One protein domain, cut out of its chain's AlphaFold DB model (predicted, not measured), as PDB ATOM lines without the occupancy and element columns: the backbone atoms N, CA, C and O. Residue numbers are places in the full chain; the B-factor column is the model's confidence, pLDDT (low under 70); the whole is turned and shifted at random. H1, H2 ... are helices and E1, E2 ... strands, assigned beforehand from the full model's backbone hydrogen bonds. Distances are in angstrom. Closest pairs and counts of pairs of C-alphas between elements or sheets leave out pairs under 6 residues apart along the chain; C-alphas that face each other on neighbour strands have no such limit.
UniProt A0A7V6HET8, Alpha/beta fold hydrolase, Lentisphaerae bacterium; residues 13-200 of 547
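Overview. This is residues 13 to 200 of the 547 residues of the protein "Alpha/beta fold hydrolase" of Lentisphaerae bacterium (UniProt A0A7V6HET8). With little regular structure, six strands make a wall curled like part of a barrel, with H3 packed on one face. The 188 printed residues, 74 in named elements, hold E1 H1 E2 E3 E4 E5 H2 E6 E7 E8 H3, class mixed. The mixed sheet runs E1 E2 E8 E7 E6 E4. The whole is compact, radius of gyration of the C-alphas 16.6 A, and spans 49 by 41 by 35 A.

Arrangement. E1, residues 13 to 15, and E2, residues 45 to 49, are parallel neighbours, with N 14 and O 46 2.9 A apart. E7, residues 140 to 148, and E8, residues 155 to 159, form a hairpin, with N 157 and O 146 2.8 A apart. H3, residues 184 to 198, touches E8; their closest C-alphas, of Ala 193 and Ala 156, are 5.4 A apart.

Along the chain. C-alpha 13 is at (242.251, 264.611, 239.874), C-alpha 198 at (229.850, 259.819, 240.697); H3 runs 21.0 A.

Size, cuts and confidence. The printed part has no cut and a mean pLDDT of 72.6.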
ATOM      1  N   VAL A  13     241.621 264.502 238.550       63.47
ATOM      2  CA  VAL A  13     242.251 264.611 239.874       63.47
ATOM      3  C   VAL A  13     243.287 265.729 239.832       63.47
ATOM      4  O   VAL A  13     244.186 265.715 238.990       63.47
ATOM      5  N   ILE A  14     243.176 266.696 240.741       68.69
ATOM      6  CA  ILE A  14     244.103 267.825 240.842       68.69
ATOM      7  C   ILE A  14     244.893 267.689 242.137       68.69
ATOM      8  O   ILE A  14     244.329 267.763 243.228       68.69
ATOM      9  N   VAL A  15     246.207 267.499 242.003       60.06
ATOM     10  CA  VAL A  15     247.135 267.330 243.124       60.06
ATOM     11  C   VAL A  15     248.082 268.525 243.183       60.06
ATOM     12  O   VAL A  15     248.837 268.768 242.241       60.06
ATOM     13  N   PHE A  16     248.084 269.254 244.298       63.19
ATOM     14  CA  PHE A  16     249.057 270.321 244.548       63.19
ATOM     15  C   PHE A  16     250.185 269.814 245.455       63.19
ATOM     16  O   PHE A  16     250.088 269.874 246.679       63.19
ATOM     17  N   ALA A  17     251.279 269.343 244.849       48.12
ATOM     18  CA  ALA A  17     252.544 269.048 245.526       48.12
ATOM     19  C   ALA A  17     253.655 269.958 244.968       48.12
ATOM     20  O   ALA A  17     253.673 270.266 243.779       48.12
ATOM     21  N   LYS A  18     254.578 270.413 245.826       37.81
ATOM     22  CA  LYS A  18     255.497 271.565 245.648       37.81
ATOM     23  C   LYS A  18     256.502 271.501 244.468       37.81
ATOM     24  O   LYS A  18     257.431 272.300 244.427       37.81
ATOM     25  N   ARG A  19     256.362 270.604 243.489       38.44
ATOM     26  CA  ARG A  19     257.216 270.571 242.288       38.44
ATOM     27  C   ARG A  19     256.410 270.356 241.015       38.44
ATOM     28  O   ARG A  19     256.473 269.309 240.387       38.44
ATOM     29  N   THR A  20     255.723 271.402 240.582       39.62
ATOM     30  CA  THR A  20     255.280 271.544 239.196       39.62
ATOM     31  C   THR A  20     256.068 272.660 238.519       39.62
ATOM     32  O   THR A  20     255.553 273.734 238.216       39.62
ATOM     33  N   ALA A  21     257.363 272.415 238.298       40.03
ATOM     34  CA  ALA A  21     258.264 273.380 237.658       40.03
ATOM     35  C   ALA A  21     257.750 273.862 236.282       40.03
ATOM     36  O   ALA A  21     258.041 274.978 235.868       40.03
ATOM     37  N   THR A  22     256.918 273.065 235.607       42.00
ATOM     38  CA  THR A  22     256.324 273.371 234.299       42.00
ATOM     39  C   THR A  22     255.072 274.259 234.336       42.00
ATOM     40  O   THR A  22     254.628 274.686 233.275       42.00
ATOM     41  N   TYR A  23     254.500 274.575 235.508       47.44
ATOM     42  CA  TYR A  23     253.263 275.377 235.617       47.44
ATOM     43  C   TYR A  23     253.467 276.779 236.215       47.44
ATOM     44  O   TYR A  23     252.489 277.467 236.500       47.44
ATOM     45  N   PHE A  24     254.715 277.248 236.350       43.53
ATOM     46  CA  PHE A  24     255.037 278.576 236.905       43.53
ATOM     47  C   PHE A  24     254.407 279.749 236.123       43.53
ATOM     48  O   PHE A  24     254.315 280.863 236.633       43.53
ATOM     49  N   THR A  25     253.960 279.513 234.886       46.91
ATOM     50  CA  THR A  25     253.379 280.529 233.999       46.91
ATOM     51  C   THR A  25     251.853 280.631 234.074       46.91
ATOM     52  O   THR A  25     251.297 281.634 233.620       46.91
ATOM     53  N   LEU A  26     251.152 279.647 234.653       53.41
ATOM     54  CA  LEU A  26     249.694 279.692 234.753       53.41
ATOM     55  C   LEU A  26     249.291 280.421 236.039       53.41
ATOM     56  O   LEU A  26     249.481 279.921 237.147       53.41
ATOM     57  N   LYS A  27     248.719 281.622 235.900       63.09
ATOM     58  CA  LYS A  27     248.196 282.373 237.050       63.09
ATOM     59  C   LYS A  27     247.130 281.526 237.768       63.09
ATOM     60  O   LYS A  27     246.214 281.052 237.094       63.09
ATOM     61  N   PRO A  28     247.168 281.383 239.109       66.50
ATOM     62  CA  PRO A  28     246.174 280.609 239.859       66.50
ATOM     63  C   PRO A  28     244.720 281.003 239.563       66.50
ATOM     64  O   PRO A  28     243.845 280.146 239.523       66.50
ATOM     65  N   SER A  29     244.465 282.285 239.276       68.25
ATOM     66  CA  SER A  29     243.140 282.772 238.880       68.25
ATOM     67  C   SER A  29     242.632 282.139 237.583       68.25
ATOM     68  O   SER A  29     241.470 281.757 237.525       68.25
ATOM     69  N   VAL A  30     243.508 281.965 236.587       73.75
ATOM     70  CA  VAL A  30     243.177 281.369 235.282       73.75
ATOM     71  C   VAL A  30     242.828 279.890 235.439       73.75
ATOM     72  O   VAL A  30     241.872 279.421 234.828       73.75
ATOM     73  N   LEU A  31     243.556 279.166 236.298       74.44
ATOM     74  CA  LEU A  31     243.218 277.782 236.636       74.44
ATOM     75  C   LEU A  31     241.823 277.696 237.252       74.44
ATOM     76  O   LEU A  31     241.008 276.881 236.826       74.44
ATOM     77  N   THR A  32     241.534 278.547 238.237       77.81
ATOM     78  CA  THR A  32     240.215 278.554 238.869       77.81
ATOM     79  C   THR A  32     239.113 278.873 237.862       77.81
ATOM     80  O   THR A  32     238.089 278.196 237.873       77.81
ATOM     81  N   ASP A  33     239.309 279.849 236.972       80.44
ATOM     82  CA  ASP A  33     238.309 280.210 235.959       80.44
ATOM     83  C   ASP A  33     237.999 279.025 235.031       80.44
ATOM     84  O   ASP A  33     236.833 278.728 234.761       80.44
ATOM     85  N   GLN A  34     239.033 278.287 234.615       80.56
ATOM     86  CA  GLN A  34     238.880 277.067 233.820       80.56
ATOM     87  C   GLN A  34     238.145 275.960 234.585       80.56
ATOM     88  O   GLN A  34     237.275 275.301 234.022       80.56
ATOM     89  N   LEU A  35     238.450 275.766 235.870       81.44
ATOM     90  CA  LEU A  35     237.787 274.758 236.702       81.44
ATOM     91  C   LEU A  35     236.323 275.100 236.985       81.44
ATOM     92  O   LEU A  35     235.473 274.210 236.992       81.44
ATOM     93  N   VAL A  36     236.007 276.383 237.165       84.19
ATOM     94  CA  VAL A  36     234.625 276.861 237.289       84.19
ATOM     95  C   VAL A  36     233.863 276.618 235.987       84.19
ATOM     96  O   VAL A  36     232.737 276.126 236.030       84.19
ATOM     97  N   ALA A  37     234.465 276.917 234.832       81.38
ATOM     98  CA  ALA A  37     233.859 276.640 233.530       81.38
ATOM     99  C   ALA A  37     233.631 275.132 233.314       81.38
ATOM    100  O   ALA A  37     232.533 274.727 232.937       81.38
ATOM    101  N   TYR A  38     234.623 274.299 233.639       78.56
ATOM    102  CA  TYR A  38     234.523 272.839 233.584       78.56
ATOM    103  C   TYR A  38     233.387 272.308 234.466       78.56
ATOM    104  O   TYR A  38     232.564 271.516 234.010       78.56
ATOM    105  N   ARG A  39     233.284 272.795 235.706       83.69
ATOM    106  CA  ARG A  39     232.211 272.415 236.628       83.69
ATOM    107  C   ARG A  39     230.829 272.821 236.110       83.69
ATOM    108  O   ARG A  39     229.894 272.030 236.187       83.69
ATOM    109  N   LYS A  40     230.696 274.023 235.533       82.38
ATOM    110  CA  LYS A  40     229.446 274.492 234.904       82.38
ATOM    111  C   LYS A  40     229.027 273.639 233.706       82.38
ATOM    112  O   LYS A  40     227.835 273.497 233.465       82.38
ATOM    113  N   ALA A  41     229.982 273.050 232.991       75.75
ATOM    114  CA  ALA A  41     229.726 272.113 231.899       75.75
ATOM    115  C   ALA A  41     229.401 270.676 232.375       75.75
ATOM    116  O   ALA A  41     229.347 269.762 231.558       75.75
ATOM    117  N   GLY A  42     229.202 270.453 233.682       71.06
ATOM    118  CA  GLY A  42     228.905 269.136 234.264       71.06
ATOM    119  C   GLY A  42     230.138 268.346 234.720       71.06
ATOM    120  O   GLY A  42     230.010 267.206 235.169       71.06
ATOM    121  N   GLY A  43     231.331 268.939 234.638       71.88
ATOM    122  CA  GLY A  43     232.574 268.334 235.100       71.88
ATOM    123  C   GLY A  43     232.629 268.155 236.622       71.88
ATOM    124  O   GLY A  43     232.116 268.975 237.384       71.88
ATOM    125  N   LYS A  44     233.298 267.086 237.074       81.62
ATOM    126  CA  LYS A  44     233.517 266.786 238.503       81.62
ATOM    127  C   LYS A  44     235.000 266.832 238.865       81.62
ATOM    128  O   LYS A  44     235.838 266.445 238.045       81.62
ATOM    129  N   ILE A  45     235.313 267.332 240.063       85.50
ATOM    130  CA  ILE A  45     236.683 267.655 240.498       85.50
ATOM    131  C   ILE A  45     237.012 266.929 241.804       85.50
ATOM    132  O   ILE A  45     236.319 267.124 242.802       85.50
ATOM    133  N   VAL A  46     238.116 266.179 241.826       87.19
ATOM    134  CA  VAL A  46     238.757 265.739 243.077       87.19
ATOM    135  C   VAL A  46     239.952 266.651 243.350       87.19
ATOM    136  O   VAL A  46     240.898 266.695 242.562       87.19
ATOM    137  N   TRP A  47     239.908 267.386 244.458       87.31
ATOM    138  CA  TRP A  47     240.964 268.288 244.904       87.31
ATOM    139  C   TRP A  47     241.746 267.669 246.058       87.31
ATOM    140  O   TRP A  47     241.214 267.491 247.155       87.31
ATOM    141  N   VAL A  48     243.030 267.407 245.822       83.81
ATOM    142  CA  VAL A  48     243.982 266.986 246.851       83.81
ATOM    143  C   VAL A  48     244.912 268.152 247.168       83.81
ATOM    144  O   VAL A  48     245.698 268.588 246.319       83.81
ATOM    145  N   GLY A  49     244.853 268.652 248.400       77.44
ATOM    146  CA  GLY A  49     245.711 269.758 248.819       77.44
ATOM    147  C   GLY A  49     245.704 270.013 250.321       77.44
ATOM    148  O   GLY A  49     244.956 269.398 251.071       77.44
ATOM    149  N   GLY A  50     246.540 270.951 250.769       72.38
ATOM    150  CA  GLY A  50     246.623 271.341 252.183       72.38
ATOM    151  C   GLY A  50     245.505 272.277 252.662       72.38
ATOM    152  O   GLY A  50     245.512 272.677 253.823       72.38
ATOM    153  N   ALA A  51     244.602 272.689 251.770       75.31
ATOM    154  CA  ALA A  51     243.404 273.473 252.059       75.31
ATOM    155  C   ALA A  51     242.345 273.225 250.961       75.31
ATOM    156  O   ALA A  51     242.723 272.821 249.850       75.31
ATOM    157  N   PRO A  52     241.053 273.499 251.237       80.69
ATOM    158  CA  PRO A  52     239.996 273.466 250.231       80.69
ATOM    159  C   PRO A  52     240.311 274.354 249.016       80.69
ATOM    160  O   PRO A  52     241.100 275.300 249.136       80.69
ATOM    161  N   PRO A  53     239.688 274.078 247.855       82.31
ATOM    162  CA  PRO A  53     239.856 274.893 246.657       82.31
ATOM    163  C   PRO A  53     239.389 276.344 246.853       82.31
ATOM    164  O   PRO A  53     238.769 276.705 247.856       82.31
ATOM    165  N   ASP A  54     239.679 277.183 245.856       85.81
ATOM    166  CA  ASP A  54     239.167 278.555 245.761       85.81
ATOM    167  C   ASP A  54     237.651 278.594 246.027       85.81
ATOM    168  O   ASP A  54     236.905 277.747 245.530       85.81
ATOM    169  N   ARG A  55     237.182 279.595 246.787       84.94
ATOM    170  CA  ARG A  55     235.771 279.720 247.185       84.94
ATOM    171  C   ARG A  55     234.793 279.708 246.016       84.94
ATOM    172  O   ARG A  55     233.652 279.317 246.215       84.94
ATOM    173  N   ARG A  56     235.212 280.092 244.809       87.06
ATOM    174  CA  ARG A  56     234.369 280.015 243.602       87.06
ATOM    175  C   ARG A  56     233.983 278.580 243.215       87.06
ATOM    176  O   ARG A  56     233.086 278.395 242.399       87.06
ATOM    177  N   LEU A  57     234.649 277.579 243.789       85.81
ATOM    178  CA  LEU A  57     234.331 276.158 243.659       85.81
ATOM    179  C   LEU A  57     233.597 275.596 244.890       85.81
ATOM    180  O   LEU A  57     233.252 274.416 244.878       85.81
ATOM    181  N   CYS A  58     233.355 276.400 245.930       88.69
ATOM    182  CA  CYS A  58     232.726 275.987 247.185       88.69
ATOM    183  C   CYS A  58     231.287 276.509 247.275       88.69
ATOM    184  O   CYS A  58     231.065 277.699 247.486       88.69
ATOM    185  N   ASP A  59     230.314 275.603 247.198       85.81
ATOM    186  CA  ASP A  59     228.879 275.934 247.267       85.81
ATOM    187  C   ASP A  59     228.341 275.850 248.701       85.81
ATOM    188  O   ASP A  59     227.259 275.327 248.965       85.81
ATOM    189  N   PHE A  60     229.133 276.317 249.655       89.69
ATOM    190  CA  PHE A  60     228.773 276.346 251.064       89.69
ATOM    191  C   PHE A  60     229.289 277.640 251.690       89.69
ATOM    192  O   PHE A  60     230.251 278.240 251.192       89.69
ATOM    193  N   PRO A  61     228.656 278.113 252.770       89.69
ATOM    194  CA  PRO A  61     228.989 279.411 253.312       89.69
ATOM    195  C   PRO A  61     230.322 279.355 254.072       89.69
ATOM    196  O   PRO A  61     230.742 278.314 254.576       89.69
ATOM    197  N   ALA A  62     231.005 280.498 254.154       86.06
ATOM    198  CA  ALA A  62     232.351 280.623 254.711       86.06
ATOM    199  C   ALA A  62     232.528 279.974 256.093       86.06
ATOM    200  O   ALA A  62     233.578 279.408 256.369       86.06
ATOM    201  N   GLN A  63     231.503 280.072 256.938       87.81
ATOM    202  CA  GLN A  63     231.485 279.557 258.304       87.81
ATOM    203  C   GLN A  63     231.412 278.031 258.400       87.81
ATOM    204  O   GLN A  63     231.745 277.501 259.451       87.81
ATOM    205  N   ALA A  64     231.031 277.323 257.326       88.12
ATOM    206  CA  ALA A  64     231.049 275.854 257.293       88.12
ATOM    207  C   ALA A  64     232.478 275.299 257.403       88.12
ATOM    208  O   ALA A  64     232.693 274.113 257.643       88.12
ATOM    209  N   VAL A  65     233.470 276.167 257.225       87.12
ATOM    210  CA  VAL A  65     234.875 275.835 257.279       87.12
ATOM    211  C   VAL A  65     235.570 276.787 258.240       87.12
ATOM    212  O   VAL A  65     235.613 277.996 258.024       87.12
ATOM    213  N   LYS A  66     236.184 276.238 259.284       83.25
ATOM    214  CA  LYS A  66     237.050 277.004 260.177       83.25
ATOM    215  C   LYS A  66     238.502 276.697 259.861       83.25
ATOM    216  O   LYS A  66     238.915 275.541 259.766       83.25
ATOM    217  N   ARG A  67     239.292 277.757 259.713       69.19
ATOM    218  CA  ARG A  67     240.742 277.630 259.760       69.19
ATOM    219  C   ARG A  67     241.116 277.574 261.227       69.19
ATOM    220  O   ARG A  67     240.851 278.521 261.962       69.19
ATOM    221  N   TYR A  68     241.643 276.445 261.662       58.94
ATOM    222  CA  TYR A  68     242.116 276.337 263.024       58.94
ATOM    223  C   TYR A  68     243.453 277.090 263.128       58.94
ATOM    224  O   TYR A  68     244.412 276.749 262.439       58.94
ATOM    225  N   ASP A  69     243.471 278.182 263.900       51.62
ATOM    226  CA  ASP A  69     244.655 279.021 264.117       51.62
ATOM    227  C   ASP A  69     245.585 278.340 265.150       51.62
ATOM    228  O   ASP A  69     245.144 278.064 266.274       51.62
ATOM    229  N   PRO A  70     246.852 278.037 264.807       45.22
ATOM    230  CA  PRO A  70     247.840 277.441 265.713       45.22
ATOM    231  C   PRO A  70     248.163 278.244 266.974       45.22
ATOM    232  O   PRO A  70     248.734 277.701 267.916       45.22
ATOM    233  N   GLY A  71     247.779 279.518 267.046       45.31
ATOM    234  CA  GLY A  71     248.233 280.429 268.095       45.31
ATOM    235  C   GLY A  71     247.791 280.155 269.540       45.31
ATOM    236  O   GLY A  71     248.175 280.941 270.403       45.31
ATOM    237  N   LYS A  72     246.991 279.118 269.857       42.84
ATOM    238  CA  LYS A  72     246.467 278.955 271.235       42.84
ATOM    239  C   LYS A  72     246.500 277.585 271.913       42.84
ATOM    240  O   LYS A  72     246.290 277.596 273.118       42.84
ATOM    241  N   LEU A  73     246.792 276.452 271.265       39.03
ATOM    242  CA  LEU A  73     246.885 275.170 272.011       39.03
ATOM    243  C   LEU A  73     247.608 274.003 271.309       39.03
ATOM    244  O   LEU A  73     247.653 272.911 271.866       39.03
ATOM    245  N   TRP A  74     248.207 274.192 270.128       41.34
ATOM    246  CA  TRP A  74     248.811 273.088 269.378       41.34
ATOM    247  C   TRP A  74     250.012 273.564 268.529       41.34
ATOM    248  O   TRP A  74     249.891 274.472 267.714       41.34
ATOM    249  N   TYR A  75     251.169 272.915 268.732       43.88
ATOM    250  CA  TYR A  75     252.428 273.004 267.960       43.88
ATOM    251  C   TYR A  75     253.466 274.112 268.244       43.88
ATOM    252  O   TYR A  75     254.083 274.655 267.330       43.88
ATOM    253  N   SER A  76     253.852 274.284 269.511       35.81
ATOM    254  CA  SER A  76     255.281 274.490 269.838       35.81
ATOM    255  C   SER A  76     256.097 273.174 269.814       35.81
ATOM    256  O   SER A  76     257.315 273.197 269.972       35.81
ATOM    257  N   TRP A  77     255.444 272.030 269.558       36.75
ATOM    258  CA  TRP A  77     256.007 270.668 269.588       36.75
ATOM    259  C   TRP A  77     256.236 270.016 268.205       36.75
ATOM    260  O   TRP A  77     256.530 268.826 268.130       36.75
ATOM    261  N   THR A  78     256.185 270.767 267.096       44.19
ATOM    262  CA  THR A  78     256.457 270.303 265.706       44.19
ATOM    263  C   THR A  78     257.914 269.860 265.444       44.19
ATOM    264  O   THR A  78     258.375 269.859 264.307       44.19
ATOM    265  N   ARG A  79     258.669 269.465 266.475       42.53
ATOM    266  CA  ARG A  79     260.057 268.971 266.382       42.53
ATOM    267  C   ARG A  79     260.234 267.516 266.830       42.53
ATOM    268  O   ARG A  79     261.365 267.045 266.876       42.53
ATOM    269  N   LEU A  80     259.159 266.823 267.200       47.00
ATOM    270  CA  LEU A  80     259.247 265.539 267.889       47.00
ATOM    271  C   LEU A  80     258.851 264.340 266.988       47.00
ATOM    272  O   LEU A  80     257.760 264.366 266.421       47.00
ATOM    273  N   PRO A  81     259.707 263.305 266.837       53.62
ATOM    274  CA  PRO A  81     259.413 262.069 266.087       53.62
ATOM    275  C   PRO A  81     258.189 261.298 266.621       53.62
ATOM    276  O   PRO A  81     257.902 261.361 267.815       53.62
ATOM    277  N   VAL A  82     257.523 260.468 265.812       54.56
ATOM    278  CA  VAL A  82     256.504 259.479 266.242       54.56
ATOM    279  C   VAL A  82     257.051 258.584 267.350       54.56
ATOM    280  O   VAL A  82     256.336 258.285 268.305       54.56
ATOM    281  N   ALA A  83     258.348 258.268 267.302       54.28
ATOM    282  CA  ALA A  83     259.060 257.536 268.351       54.28
ATOM    283  C   ALA A  83     259.028 258.216 269.738       54.28
ATOM    284  O   ALA A  83     259.272 257.564 270.747       54.28
ATOM    285  N   THR A  84     258.708 259.511 269.809       55.41
ATOM    286  CA  THR A  84     258.583 260.273 271.066       55.41
ATOM    287  C   THR A  84     257.134 260.403 271.562       55.41
ATOM    288  O   THR A  84     256.878 261.122 272.524       55.41
ATOM    289  N   ASN A  85     256.187 259.684 270.940       55.66
ATOM    290  CA  ASN A  85     254.769 259.584 271.324       55.66
ATOM    291  C   ASN A  85     253.924 260.865 271.116       55.66
ATOM    292  O   ASN A  85     252.749 260.891 271.479       55.66
ATOM    293  N   ALA A  86     254.476 261.908 270.486       53.41
ATOM    294  CA  ALA A  86     253.807 263.200 270.276       53.41
ATOM    295  C   ALA A  86     252.576 263.150 269.339       53.41
ATOM    296  O   ALA A  86     251.741 264.046 269.384       53.41
ATOM    297  N   TYR A  87     252.444 262.099 268.517       57.16
ATOM    298  CA  TYR A  87     251.318 261.881 267.589       57.16
ATOM    299  C   TYR A  87     250.457 260.662 267.948       57.16
ATOM    300  O   TYR A  87     249.586 260.266 267.175       57.16
ATOM    301  N   ALA A  88     250.692 260.039 269.105       59.56
ATOM    302  CA  ALA A  88     250.105 258.743 269.452       59.56
ATOM    303  C   ALA A  88     248.577 258.752 269.610       59.56
ATOM    304  O   ALA A  88     247.946 257.693 269.600       59.56
ATOM    305  N   THR A  89     247.987 259.939 269.751       70.00
ATOM    306  CA  THR A  89     246.542 260.140 269.886       70.00
ATOM    307  C   THR A  89     245.833 260.322 268.547       70.00
ATOM    308  O   THR A  89     244.606 260.214 268.504       70.00
ATOM    309  N   LEU A  90     246.573 260.567 267.458       80.44
ATOM    310  CA  LEU A  90     245.986 260.831 266.153       80.44
ATOM    311  C   LEU A  90     245.658 259.548 265.403       80.44
ATOM    312  O   LEU A  90     246.425 258.582 265.357       80.44
ATOM    313  N   SER A  91     244.507 259.570 264.749       86.25
ATOM    314  CA  SER A  91     244.095 258.504 263.842       86.25
ATOM    315  C   SER A  91     243.153 259.033 262.778       86.25
ATOM    316  O   SER A  91     242.423 259.991 263.011       86.25
ATOM    317  N   LEU A  92     243.179 258.417 261.608       89.00
ATOM    318  CA  LEU A  92     242.370 258.812 260.469       89.00
ATOM    319  C   LEU A  92     241.367 257.714 260.149       89.00
ATOM    320  O   LEU A  92     241.674 256.529 260.272       89.00
ATOM    321  N   GLN A  93     240.181 258.121 259.723       89.00
ATOM    322  CA  GLN A  93     239.173 257.225 259.193       89.00
ATOM    323  C   GLN A  93     238.601 257.806 257.905       89.00
ATOM    324  O   GLN A  93     238.120 258.942 257.878       89.00
ATOM    325  N   ALA A  94     238.638 257.018 256.839       86.75
ATOM    326  CA  ALA A  94     237.946 257.314 255.598       86.75
ATOM    327  C   ALA A  94     236.557 256.662 255.665       86.75
ATOM    328  O   ALA A  94     236.442 255.443 255.594       86.75
ATOM    329  N   GLY A  95     235.485 257.448 255.795       85.50
ATOM    330  CA  GLY A  95     234.110 256.935 255.791       85.50
ATOM    331  C   GLY A  95     233.902 255.807 256.806       85.50
ATOM    332  O   GLY A  95     234.136 255.995 257.996       85.50
ATOM    333  N   ALA A  96     233.471 254.636 256.329       77.88
ATOM    334  CA  ALA A  96     233.260 253.443 257.156       77.88
ATOM    335  C   ALA A  96     234.490 252.515 257.254       77.88
ATOM    336  O   ALA A  96     234.418 251.483 257.921       77.88
ATOM    337  N   TRP A  97     235.605 252.854 256.602       76.56
ATOM    338  CA  TRP A  97     236.825 252.045 256.622       76.56
ATOM    339  C   TRP A  97     237.498 252.051 258.003       76.56
ATOM    340  O   TRP A  97     237.169 252.897 258.842       76.56
ATOM    341  N   PRO A  98     238.420 251.109 258.285       81.06
ATOM    342  CA  PRO A  98     239.090 251.035 259.576       81.06
ATOM    343  C   PRO A  98     239.812 252.333 259.953       81.06
ATOM    344  O   PRO A  98     240.540 252.926 259.161       81.06
ATOM    345  N   ARG A  99     239.651 252.741 261.212       86.75
ATOM    346  CA  ARG A  99     240.385 253.857 261.810       86.75
ATOM    347  C   ARG A  99     241.843 253.445 262.042       86.75
ATOM    348  O   ARG A  99     242.101 252.496 262.782       86.75
ATOM    349  N   ARG A 100     242.801 254.165 261.450       86.44
ATOM    350  CA  ARG A 100     244.242 253.859 261.545       86.44
ATOM    351  C   ARG A 100     245.001 254.930 262.305       86.44
ATOM    352  O   ARG A 100     244.783 256.118 262.094       86.44
ATOM    353  N   ARG A 101     245.906 254.508 263.191       86.19
ATOM    354  CA  ARG A 101     246.870 255.408 263.840       86.19
ATOM    355  C   ARG A 101     248.009 255.732 262.885       86.19
ATOM    356  O   ARG A 101     248.273 254.984 261.948       86.19
ATOM    357  N   LEU A 102     248.683 256.842 263.150       80.75
ATOM    358  CA  LEU A 102     249.874 257.223 262.409       80.75
ATOM    359  C   LEU A 102     250.953 256.136 262.546       80.75
ATOM    360  O   LEU A 102     251.291 255.741 263.661       80.75
ATOM    361  N   ALA A 103     251.471 255.648 261.420       78.88
ATOM    362  CA  ALA A 103     252.459 254.570 261.387       78.88
ATOM    363  C   ALA A 103     253.891 255.090 261.192       78.88
ATOM    364  O   ALA A 103     254.850 254.409 261.555       78.88
ATOM    365  N   ARG A 104     254.052 256.291 260.616       73.31
ATOM    366  CA  ARG A 104     255.356 256.879 260.276       73.31
ATOM    367  C   ARG A 104     255.425 258.374 260.546       73.31
ATOM    368  O   ARG A 104     254.409 259.066 260.565       73.31
ATOM    369  N   ASP A 105     256.653 258.864 260.697       69.50
ATOM    370  CA  ASP A 105     256.940 260.290 260.822       69.50
ATOM    371  C   ASP A 105     256.498 261.050 259.558       69.50
ATOM    372  O   ASP A 105     256.853 260.647 258.444       69.50
ATOM    373  N   PRO A 106     255.767 262.171 259.688       63.91
ATOM    374  CA  PRO A 106     255.476 263.025 258.547       63.91
ATOM    375  C   PRO A 106     256.780 263.636 258.005       63.91
ATOM    376  O   PRO A 106     257.580 264.203 258.751       63.91
ATOM    377  N   CYS A 107     257.006 263.545 256.692       54.41
ATOM    378  CA  CYS A 107     258.218 264.082 256.069       54.41
ATOM    379  C   CYS A 107     258.167 265.620 255.964       54.41
ATOM    380  O   CYS A 107     257.345 266.182 255.234       54.41
ATOM    381  N   PHE A 108     259.075 266.302 256.672       47.47
ATOM    382  CA  PHE A 108     259.153 267.768 256.745       47.47
ATOM    383  C   PHE A 108     259.577 268.440 255.432       47.47
ATOM    384  O   PHE A 108     259.111 269.542 255.132       47.47
ATOM    385  N   GLU A 109     260.415 267.786 254.619       45.38
ATOM    386  CA  GLU A 109     260.919 268.354 253.356       45.38
ATOM    387  C   GLU A 109     259.804 268.636 252.337       45.38
ATOM    388  O   GLU A 109     259.960 269.456 251.428       45.38
ATOM    389  N   ALA A 110     258.640 268.017 252.523       47.41
ATOM    390  CA  ALA A 110     257.498 268.172 251.644       47.41
ATOM    391  C   ALA A 110     256.471 269.233 252.098       47.41
ATOM    392  O   ALA A 110     255.473 269.447 251.411       47.41
ATOM    393  N   GLY A 111     256.727 269.963 253.194       41.94
ATOM    394  CA  GLY A 111     256.149 271.283 253.521       41.94
ATOM    395  C   GLY A 111     254.628 271.414 253.728       41.94
ATOM    396  O   GLY A 111     254.187 272.453 254.206       41.94
ATOM    397  N   TRP A 112     253.829 270.398 253.397       47.66
ATOM    398  CA  TRP A 112     252.357 270.419 253.436       47.66
ATOM    399  C   TRP A 112     251.756 269.119 253.996       47.66
ATOM    400  O   TRP A 112     250.555 268.888 253.889       47.66
ATOM    401  N   HIS A 113     252.597 268.246 254.558       51.12
ATOM    402  CA  HIS A 113     252.224 266.897 255.017       51.12
ATOM    403  C   HIS A 113     251.946 266.831 256.518       51.12
ATOM    404  O   HIS A 113     251.634 265.772 257.054       51.12
ATOM    405  N   ILE A 114     252.058 267.966 257.199       52.81
ATOM    406  CA  ILE A 114     251.678 268.085 258.595       52.81
ATOM    407  C   ILE A 114     250.203 268.495 258.607       52.81
ATOM    408  O   ILE A 114     249.819 269.379 257.832       52.81
ATOM    409  N   PRO A 115     249.368 267.954 259.508       50.91
ATOM    410  CA  PRO A 115     248.058 268.522 259.824       50.91
ATOM    411  C   PRO A 115     248.170 269.925 260.472       50.91
ATOM    412  O   PRO A 115     247.374 270.270 261.327       50.91
ATOM    413  N   SER A 116     249.145 270.758 260.088       45.66
ATOM    414  CA  SER A 116     249.407 272.103 260.615       45.66
ATOM    415  C   SER A 116     248.566 273.194 259.951       45.66
ATOM    416  O   SER A 116     248.626 274.350 260.355       45.66
ATOM    417  N   ASN A 117     247.777 272.850 258.935       51.88
ATOM    418  CA  ASN A 117     246.804 273.746 258.316       51.88
ATOM    419  C   ASN A 117     245.445 273.040 258.302       51.88
ATOM    420  O   ASN A 117     244.909 272.696 257.251       51.88
ATOM    421  N   THR A 118     244.919 272.736 259.490       62.88
ATOM    422  CA  THR A 118     243.633 272.054 259.655       62.88
ATOM    423  C   THR A 118     242.507 273.023 259.348       62.88
ATOM    424  O   THR A 118     241.904 273.675 260.200       62.88
ATOM    425  N   THR A 119     242.226 273.130 258.059       68.44
ATOM    426  CA  THR A 119     240.900 273.498 257.622       68.44
ATOM    427  C   THR A 119     239.941 272.396 258.068       68.44
ATOM    428  O   THR A 119     240.002 271.279 257.561       68.44
ATOM    429  N   LEU A 120     239.115 272.701 259.066       84.06
ATOM    430  CA  LEU A 120     238.127 271.786 259.626       84.06
ATOM    431  C   LEU A 120     236.745 272.200 259.147       84.06
ATOM    432  O   LEU A 120     236.413 273.390 259.162       84.06
ATOM    433  N   PHE A 121     235.924 271.224 258.791       89.81
ATOM    434  CA  PHE A 121     234.501 271.470 258.623       89.81
ATOM    435  C   PHE A 121     233.860 271.577 260.008       89.81
ATOM    436  O   PHE A 121     234.163 270.788 260.910       89.81
ATOM    437  N   THR A 122     233.040 272.605 260.218       91.00
ATOM    438  CA  THR A 122     232.324 272.754 261.489       91.00
ATOM    439  C   THR A 122     231.249 271.671 261.616       91.00
ATOM    440  O   THR A 122     230.857 271.085 260.605       91.00
ATOM    441  N   PRO A 123     230.753 271.367 262.826       88.44
ATOM    442  CA  PRO A 123     229.665 270.403 262.990       88.44
ATOM    443  C   PRO A 123     228.428 270.741 262.145       88.44
ATOM    444  O   PRO A 123     227.794 269.843 261.607       88.44
ATOM    445  N   GLU A 124     228.133 272.028 261.956       91.31
ATOM    446  CA  GLU A 124     227.003 272.522 261.160       91.31
ATOM    447  C   GLU A 124     227.240 272.354 259.653       91.31
ATOM    448  O   GLU A 124     226.294 272.344 258.870       91.31
ATOM    449  N   ALA A 125     228.494 272.177 259.221       92.12
ATOM    450  CA  ALA A 125     228.850 272.048 257.812       92.12
ATOM    451  C   ALA A 125     228.124 270.886 257.115       92.12
ATOM    452  O   ALA A 125     227.906 270.924 255.902       92.12
ATOM    453  N   VAL A 126     227.730 269.865 257.885       90.00
ATOM    454  CA  VAL A 126     227.007 268.675 257.416       90.00
ATOM    455  C   VAL A 126     225.678 268.991 256.733       90.00
ATOM    456  O   VAL A 126     225.119 268.102 256.096       90.00
ATOM    457  N   GLU A 127     225.150 270.212 256.827       92.81
ATOM    458  CA  GLU A 127     223.997 270.639 256.024       92.81
ATOM    459  C   GLU A 127     224.346 270.816 254.538       92.81
ATOM    460  O   GLU A 127     223.534 270.489 253.673       92.81
ATOM    461  N   TRP A 128     225.571 271.249 254.225       94.44
ATOM    462  CA  TRP A 128     226.004 271.563 252.855       94.44
ATOM    463  C   TRP A 128     226.948 270.532 252.246       94.44
ATOM    464  O   TRP A 128     227.045 270.436 251.018       94.44
ATOM    465  N   ILE A 129     227.637 269.762 253.088       94.81
ATOM    466  CA  ILE A 129     228.668 268.816 252.666       94.81
ATOM    467  C   ILE A 129     228.312 267.365 253.012       94.81
ATOM    468  O   ILE A 129     227.597 267.084 253.973       94.81
ATOM    469  N   ALA A 130     228.857 266.432 252.236       93.56
ATOM    470  CA  ALA A 130     228.942 265.017 252.568       93.56
ATOM    471  C   ALA A 130     230.335 264.731 253.169       93.56
ATOM    472  O   ALA A 130     231.330 264.885 252.455       93.56
ATOM    473  N   PRO A 131     230.448 264.357 254.458       94.19
ATOM    474  CA  PRO A 131     231.731 264.008 255.069       94.19
ATOM    475  C   PRO A 131     232.369 262.791 254.391       94.19
ATOM    476  O   PRO A 131     231.686 261.803 254.133       94.19
ATOM    477  N   LEU A 132     233.677 262.851 254.132       92.94
ATOM    478  CA  LEU A 132     234.446 261.748 253.538       92.94
ATOM    479  C   LEU A 132     235.526 261.223 254.478       92.94
ATOM    480  O   LEU A 132     235.693 260.017 254.612       92.94
ATOM    481  N   VAL A 133     236.275 262.117 255.122       92.88
ATOM    482  CA  VAL A 133     237.424 261.746 255.955       92.88
ATOM    483  C   VAL A 133     237.336 262.452 257.298       92.88
ATOM    484  O   VAL A 133     237.151 263.673 257.353       92.88
ATOM    485  N   THR A 134     237.524 261.679 258.362       91.94
ATOM    486  CA  THR A 134     237.507 262.132 259.749       91.94
ATOM    487  C   THR A 134     238.878 261.914 260.378       91.94
ATOM    488  O   THR A 134     239.406 260.801 260.386       91.94
ATOM    489  N   LEU A 135     239.457 262.984 260.911       88.81
ATOM    490  CA  LEU A 135     240.632 262.942 261.771       88.81
ATOM    491  C   LEU A 135     240.164 262.885 263.223       88.81
ATOM    492  O   LEU A 135     239.336 263.689 263.642       88.81
ATOM    493  N   TYR A 136     240.717 261.956 263.982       85.75
ATOM    494  CA  TYR A 136     240.459 261.798 265.401       85.75
ATOM    495  C   TYR A 136     241.681 262.240 266.190       85.75
ATOM    496  O   TYR A 136     242.776 261.727 265.948       85.75
ATOM    497  N   ASP A 137     241.475 263.144 267.144       80.44
ATOM    498  CA  ASP A 137     242.408 263.369 268.246       80.44
ATOM    499  C   ASP A 137     241.821 262.741 269.506       80.44
ATOM    500  O   ASP A 137     240.813 263.212 270.045       80.44
ATOM    501  N   GLN A 138     242.406 261.617 269.926       80.56
ATOM    502  CA  GLN A 138     241.774 260.708 270.879       80.56
ATOM    503  C   GLN A 138     240.366 260.349 270.380       80.56
ATOM    504  O   GLN A 138     240.236 259.828 269.281       80.56
ATOM    505  N   GLU A 139     239.307 260.649 271.122       84.56
ATOM    506  CA  GLU A 139     237.927 260.380 270.694       84.56
ATOM    507  C   GLU A 139     237.241 261.592 270.049       84.56
ATOM    508  O   GLU A 139     236.095 261.505 269.608       84.56
ATOM    509  N   THR A 140     237.937 262.725 269.939       83.88
ATOM    510  CA  THR A 140     237.377 263.926 269.318       83.88
ATOM    511  C   THR A 140     237.445 263.808 267.800       83.88
ATOM    512  O   THR A 140     238.528 263.801 267.217       83.88
ATOM    513  N   ALA A 141     236.280 263.734 267.157       88.19
ATOM    514  CA  ALA A 141     236.153 263.624 265.709       88.19
ATOM    515  C   ALA A 141     236.169 264.998 265.017       88.19
ATOM    516  O   ALA A 141     235.435 265.919 265.383       88.19
ATOM    517  N   HIS A 142     236.955 265.109 263.951       87.75
ATOM    518  CA  HIS A 142     237.048 266.295 263.110       87.75
ATOM    519  C   HIS A 142     236.895 265.921 261.637       87.75
ATOM    520  O   HIS A 142     237.717 265.191 261.087       87.75
ATOM    521  N   VAL A 143     235.868 266.451 260.968       92.12
ATOM    522  CA  VAL A 143     235.710 266.268 259.519       92.12
ATOM    523  C   VAL A 143     236.745 267.127 258.798       92.12
ATOM    524  O   VAL A 143     236.786 268.350 258.962       92.12
ATOM    525  N   VAL A 144     237.588 266.473 258.002       90.25
ATOM    526  CA  VAL A 144     238.738 267.089 257.317       90.25
ATOM    527  C   VAL A 144     238.703 266.913 255.801       90.25
ATOM    528  O   VAL A 144     239.342 267.684 255.089       90.25
ATOM    529  N   GLY A 145     237.943 265.938 255.302       92.81
ATOM    530  CA  GLY A 145     237.662 265.740 253.880       92.81
ATOM    531  C   GLY A 145     236.162 265.633 253.646       92.81
ATOM    532  O   GLY A 145     235.449 265.047 254.465       92.81
ATOM    533  N   ALA A 146     235.676 266.211 252.550       94.88
ATOM    534  CA  ALA A 146     234.248 266.318 252.268       94.88
ATOM    535  C   ALA A 146     233.954 266.505 250.774       94.88
ATOM    536  O   ALA A 146     234.818 266.959 250.027       94.88
ATOM    537  N   ALA A 147     232.722 266.222 250.355       94.12
ATOM    538  CA  ALA A 147     232.217 266.520 249.018       94.12
ATOM    539  C   ALA A 147     230.994 267.443 249.053       94.12
ATOM    540  O   ALA A 147     230.256 267.473 250.038       94.12
ATOM    541  N   TRP A 148     230.773 268.204 247.982       94.38
ATOM    542  CA  TRP A 148     229.659 269.146 247.874       94.38
ATOM    543  C   TRP A 148     229.224 269.402 246.427       94.38
ATOM    544  O   TRP A 148     230.013 269.201 245.493       94.38
ATOM    545  N   PRO A 149     227.987 269.890 246.213       92.44
ATOM    546  CA  PRO A 149     226.892 270.032 247.191       92.44
ATOM    547  C   PRO A 149     226.416 268.680 247.746       92.44
ATOM    548  O   PRO A 149     226.426 267.697 247.013       92.44
ATOM    549  N   LYS A 150     225.983 268.612 249.013       88.38
ATOM    550  CA  LYS A 150     225.616 267.354 249.705       88.38
ATOM    551  C   LYS A 150     224.693 266.425 248.906       88.38
ATOM    552  O   LYS A 150     224.912 265.220 248.901       88.38
ATOM    553  N   ALA A 151     223.671 266.972 248.247       81.94
ATOM    554  CA  ALA A 151     222.675 266.186 247.511       81.94
ATOM    555  C   ALA A 151     223.179 265.652 246.156       81.94
ATOM    556  O   ALA A 151     222.689 264.633 245.680       81.94
ATOM    557  N   ALA A 152     224.134 266.340 245.529       82.62
ATOM    558  CA  ALA A 152     224.664 265.989 244.213       82.62
ATOM    559  C   ALA A 152     226.115 266.482 244.083       82.62
ATOM    560  O   ALA A 152     226.360 267.523 243.461       82.62
ATOM    561  N   PRO A 153     227.089 265.786 244.698       89.38
ATOM    562  CA  PRO A 153     228.440 266.309 244.765       89.38
ATOM    563  C   PRO A 153     229.103 266.448 243.390       89.38
ATOM    564  O   PRO A 153     229.055 265.561 242.540       89.38
ATOM    565  N   THR A 154     229.750 267.590 243.177       88.50
ATOM    566  CA  THR A 154     230.512 267.926 241.958       88.50
ATOM    567  C   THR A 154     231.962 268.293 242.268       88.50
ATOM    568  O   THR A 154     232.803 268.290 241.370       88.50
ATOM    569  N   VAL A 155     232.277 268.549 243.539       91.69
ATOM    570  CA  VAL A 155     233.640 268.738 244.038       91.69
ATOM    571  C   VAL A 155     233.833 267.883 245.288       91.69
ATOM    572  O   VAL A 155     232.972 267.864 246.165       91.69
ATOM    573  N   ALA A 156     234.956 267.172 245.361       92.56
ATOM    574  CA  ALA A 156     235.399 266.444 246.542       92.56
ATOM    575  C   ALA A 156     236.783 266.940 246.954       92.56
ATOM    576  O   ALA A 156     237.668 267.100 246.114       92.56
ATOM    577  N   TYR A 157     236.966 267.183 248.245       92.31
ATOM    578  CA  TYR A 157     238.215 267.632 248.841       92.31
ATOM    579  C   TYR A 157     238.779 266.570 249.774       92.31
ATOM    580  O   TYR A 157     238.094 266.115 250.695       92.31
ATOM    581  N   LEU A 158     240.052 266.242 249.562       90.00
ATOM    582  CA  LEU A 158     240.847 265.404 250.448       90.00
ATOM    583  C   LEU A 158     242.093 266.180 250.898       90.00
ATOM    584  O   LEU A 158     242.804 266.741 250.055       90.00
ATOM    585  N   PRO A 159     242.400 266.209 252.205       84.94
ATOM    586  CA  PRO A 159     243.651 266.787 252.664       84.94
ATOM    587  C   PRO A 159     244.832 265.923 252.202       84.94
ATOM    588  O   PRO A 159     244.723 264.698 252.163       84.94
ATOM    589  N   THR A 160     245.985 266.533 251.903       79.62
ATOM    590  CA  THR A 160     247.171 265.811 251.389       79.62
ATOM    591  C   THR A 160     247.552 264.604 252.249       79.62
ATOM    592  O   THR A 160     247.883 263.552 251.716       79.62
ATOM    593  N   TYR A 161     247.462 264.721 253.576       79.94
ATOM    594  CA  TYR A 161     247.798 263.628 254.489       79.94
ATOM    595  C   TYR A 161     246.819 262.448 254.423       79.94
ATOM    596  O   TYR A 161     247.207 261.352 254.802       79.94
ATOM    597  N   ALA A 162     245.579 262.623 253.952       85.44
ATOM    598  CA  ALA A 162     244.631 261.512 253.815       85.44
ATOM    599  C   ALA A 162     244.967 260.591 252.638       85.44
ATOM    600  O   ALA A 162     244.540 259.444 252.630       85.44
ATOM    601  N   VAL A 163     245.736 261.092 251.671       81.69
ATOM    602  CA  VAL A 163     246.190 260.340 250.494       81.69
ATOM    603  C   VAL A 163     247.706 260.178 250.459       81.69
ATOM    604  O   VAL A 163     248.254 259.757 249.448       81.69
ATOM    605  N   TYR A 164     248.411 260.562 251.528       78.00
ATOM    606  CA  TYR A 164     249.863 260.504 251.528       78.00
ATOM    607  C   TYR A 164     250.330 259.052 251.667       78.00
ATOM    608  O   TYR A 164     249.962 258.400 252.649       78.00
ATOM    609  N   PRO A 165     251.178 258.573 250.745       73.12
ATOM    610  CA  PRO A 165     251.763 257.246 250.820       73.12
ATOM    611  C   PRO A 165     252.381 256.924 252.179       73.12
ATOM    612  O   PRO A 165     253.234 257.662 252.680       73.12
ATOM    613  N   TYR A 166     252.002 255.777 252.737       75.44
ATOM    614  CA  TYR A 166     252.650 255.142 253.888       75.44
ATOM    615  C   TYR A 166     252.592 255.923 255.199       75.44
ATOM    616  O   TYR A 166     253.371 255.654 256.116       75.44
ATOM    617  N   LEU A 167     251.704 256.911 255.306       79.69
ATOM    618  CA  LEU A 167     251.593 257.708 256.525       79.69
ATOM    619  C   LEU A 167     250.891 256.934 257.646       79.69
ATOM    620  O   LEU A 167     251.283 257.000 258.812       79.69
ATOM    621  N   TRP A 168     249.842 256.201 257.276       83.19
ATOM    622  CA  TRP A 168     248.892 255.565 258.197       83.19
ATOM    623  C   TRP A 168     249.021 254.043 258.228       83.19
ATOM    624  O   TRP A 168     248.317 253.368 258.978       83.19
ATOM    625  N   THR A 169     249.905 253.491 257.402       79.94
ATOM    626  CA  THR A 169     250.129 252.056 257.264       79.94
ATOM    627  C   THR A 169     251.616 251.731 257.402       79.94
ATOM    628  O   THR A 169     252.492 252.564 257.168       79.94
ATOM    629  N   ASN A 170     251.919 250.485 257.767       79.38
ATOM    630  CA  ASN A 170     253.295 249.984 257.793       79.38
ATOM    631  C   ASN A 170     253.789 249.514 256.408       79.38
ATOM    632  O   ASN A 170     254.899 248.986 256.309       79.38
ATOM    633  N   GLU A 171     252.994 249.706 255.350       72.44
ATOM    634  CA  GLU A 171     253.314 249.310 253.974       72.44
ATOM    635  C   GLU A 171     254.595 250.001 253.480       72.44
ATOM    636  O   GLU A 171     254.954 251.094 253.924       72.44
ATOM    637  N   LYS A 172     255.356 249.352 252.596       69.19
ATOM    638  CA  LYS A 172     256.613 249.898 252.062       69.19
ATOM    639  C   LYS A 172     256.403 250.429 250.641       69.19
ATOM    640  O   LYS A 172     255.655 249.798 249.903       69.19
ATOM    641  N   PRO A 173     257.101 251.514 250.254       64.75
ATOM    642  CA  PRO A 173     257.064 252.007 248.886       64.75
ATOM    643  C   PRO A 173     257.552 250.963 247.885       64.75
ATOM    644  O   PRO A 173     258.614 250.359 248.064       64.75
ATOM    645  N   SER A 174     256.778 250.788 246.822       55.19
ATOM    646  CA  SER A 174     257.186 250.162 245.581       55.19
ATOM    647  C   SER A 174     258.222 251.048 244.889       55.19
ATOM    648  O   SER A 174     257.989 252.212 244.574       55.19
ATOM    649  N   LEU A 175     259.403 250.499 244.604       54.31
ATOM    650  CA  LEU A 175     260.486 251.231 243.933       54.31
ATOM    651  C   LEU A 175     260.262 251.381 242.413       54.31
ATOM    652  O   LEU A 175     261.222 251.548 241.661       54.31
ATOM    653  N   VAL A 176     259.014 251.307 241.939       48.53
ATOM    654  CA  VAL A 176     258.680 251.450 240.518       48.53
ATOM    655  C   VAL A 176     258.670 252.939 240.149       48.53
ATOM    656  O   VAL A 176     257.854 253.699 240.675       48.53
ATOM    657  N   PRO A 177     259.547 253.394 239.234       38.00
ATOM    658  CA  PRO A 177     259.592 254.797 238.841       38.00
ATOM    659  C   PRO A 177     258.246 255.274 238.277       38.00
ATOM    660  O   PRO A 177     257.640 254.585 237.461       38.00
ATOM    661  N   LEU A 178     257.827 256.489 238.657       40.53
ATOM    662  CA  LEU A 178     256.659 257.218 238.122       40.53
ATOM    663  C   LEU A 178     255.263 256.681 238.514       40.53
ATOM    664  O   LEU A 178     254.267 257.232 238.046       40.53
ATOM    665  N   ALA A 179     255.158 255.684 239.397       48.81
ATOM    666  CA  ALA A 179     253.876 255.283 239.983       48.81
ATOM    667  C   ALA A 179     253.479 256.210 241.154       48.81
ATOM    668  O   ALA A 179     254.307 256.555 241.997       48.81
ATOM    669  N   LEU A 180     252.204 256.618 241.216       52.81
ATOM    670  CA  LEU A 180     251.604 257.201 242.422       52.81
ATOM    671  C   LEU A 180     251.399 256.063 243.421       52.81
ATOM    672  O   LEU A 180     250.406 255.344 243.378       52.81
ATOM    673  N   ASP A 181     252.400 255.870 244.260       67.50
ATOM    674  CA  ASP A 181     252.508 254.735 245.163       67.50
ATOM    675  C   ASP A 181     251.686 254.994 246.432       67.50
ATOM    676  O   ASP A 181     252.225 255.426 247.440       67.50
ATOM    677  N   LEU A 182     250.357 254.882 246.357       71.38
ATOM    678  CA  LEU A 182     249.465 255.087 247.507       71.38
ATOM    679  C   LEU A 182     249.458 253.853 248.412       71.38
ATOM    680  O   LEU A 182     249.556 252.729 247.930       71.38
ATOM    681  N   ASP A 183     249.286 254.063 249.717       71.31
ATOM    682  CA  ASP A 183     248.989 252.966 250.639       71.31
ATOM    683  C   ASP A 183     247.481 252.687 250.713       71.31
ATOM    684  O   ASP A 183     246.664 253.451 250.185       71.31
ATOM    685  N   THR A 184     247.093 251.605 251.396       70.44
ATOM    686  CA  THR A 184     245.673 251.239 251.564       70.44
ATOM    687  C   THR A 184     244.822 252.410 252.084       70.44
ATOM    688  O   THR A 184     243.711 252.622 251.600       70.44
ATOM    689  N   GLN A 185     245.336 253.223 253.019       82.62
ATOM    690  CA  GLN A 185     244.596 254.375 253.550       82.62
ATOM    691  C   GLN A 185     244.353 255.453 252.484       82.62
ATOM    692  O   GLN A 185     243.267 256.042 252.444       82.62
ATOM    693  N   GLY A 186     245.350 255.719 251.638       81.75
ATOM    694  CA  GLY A 186     245.229 256.681 250.550       81.75
ATOM    695  C   GLY A 186     244.264 256.238 249.454       81.75
ATOM    696  O   GLY A 186     243.508 257.070 248.944       81.75
ATOM    697  N   PHE A 187     244.227 254.937 249.147       78.00
ATOM    698  CA  PHE A 187     243.228 254.369 248.239       78.00
ATOM    699  C   PHE A 187     241.808 254.553 248.777       78.00
ATOM    700  O   PHE A 187     240.970 255.114 248.080       78.00
ATOM    701  N   GLU A 188     241.551 254.204 250.039       79.75
ATOM    702  CA  GLU A 188     240.226 254.363 250.661       79.75
ATOM    703  C   GLU A 188     239.715 255.815 250.638       79.75
ATOM    704  O   GLU A 188     238.531 256.070 250.404       79.75
ATOM    705  N   ALA A 189     240.599 256.788 250.885       85.62
ATOM    706  CA  ALA A 189     240.236 258.201 250.857       85.62
ATOM    707  C   ALA A 189     239.845 258.661 249.442       85.62
ATOM    708  O   ALA A 189     238.847 259.370 249.277       85.62
ATOM    709  N   LEU A 190     240.598 258.239 248.418       82.31
ATOM    710  CA  LEU A 190     240.241 258.500 247.023       82.31
ATOM    711  C   LEU A 190     238.940 257.795 246.639       82.31
ATOM    712  O   LEU A 190     238.076 258.443 246.052       82.31
ATOM    713  N   ASP A 191     238.755 256.533 247.023       74.94
ATOM    714  CA  ASP A 191     237.544 255.757 246.742       74.94
ATOM    715  C   ASP A 191     236.285 256.509 247.199       74.94
ATOM    716  O   ASP A 191     235.325 256.646 246.438       74.94
ATOM    717  N   LEU A 192     236.307 257.089 248.404       81.81
ATOM    718  CA  LEU A 192     235.191 257.891 248.911       81.81
ATOM    719  C   LEU A 192     234.971 259.183 248.130       81.81
ATOM    720  O   LEU A 192     233.823 259.546 247.878       81.81
ATOM    721  N   ALA A 193     236.037 259.878 247.729       87.31
ATOM    722  CA  ALA A 193     235.903 261.075 246.903       87.31
ATOM    723  C   ALA A 193     235.276 260.749 245.540       87.31
ATOM    724  O   ALA A 193     234.364 261.449 245.100       87.31
ATOM    725  N   PHE A 194     235.702 259.660 244.899       76.88
ATOM    726  CA  PHE A 194     235.109 259.186 243.648       76.88
ATOM    727  C   PHE A 194     233.642 258.779 243.833       76.88
ATOM    728  O   PHE A 194     232.786 259.232 243.069       76.88
ATOM    729  N   ALA A 195     233.336 257.986 244.863       73.50
ATOM    730  CA  ALA A 195     231.977 257.538 245.157       73.50
ATOM    731  C   ALA A 195     231.029 258.708 245.457       73.50
ATOM    732  O   ALA A 195     229.885 258.720 245.000       73.50
ATOM    733  N   ALA A 196     231.508 259.723 246.177       83.31
ATOM    734  CA  ALA A 196     230.723 260.912 246.473       83.31
ATOM    735  C   ALA A 196     230.391 261.709 245.206       83.31
ATOM    736  O   ALA A 196     229.271 262.191 245.060       83.31
ATOM    737  N   LEU A 197     231.339 261.827 244.272       78.88
ATOM    738  CA  LEU A 197     231.138 262.575 243.034       78.88
ATOM    739  C   LEU A 197     230.255 261.838 242.032       78.88
ATOM    740  O   LEU A 197     229.408 262.459 241.399       78.88
ATOM    741  N   HIS A 198     230.454 260.540 241.823       66.00
ATOM    742  CA  HIS A 198     229.850 259.819 240.697       66.00
ATOM    743  C   HIS A 198     228.605 259.012 241.063       66.00
ATOM    744  O   HIS A 198     227.996 258.407 240.183       66.00
ATOM    745  N   GLY A 199     228.224 259.000 242.342       59.44
ATOM    746  CA  GLY A 199     227.638 257.786 242.890       59.44
ATOM    747  C   GLY A 199     228.725 256.704 242.955       59.44
ATOM    748  O   GLY A 199     229.813 256.877 242.398       59.44
ATOM    749  N   PRO A 200     228.497 255.593 243.656       49.25
ATOM    750  CA  PRO A 200     229.544 254.605 243.853       49.25
ATOM    751  C   PRO A 200     229.840 253.859 242.547       49.25
ATOM    752  O   PRO A 200     229.331 252.772 242.360       49.25
TER     753      PRO A 200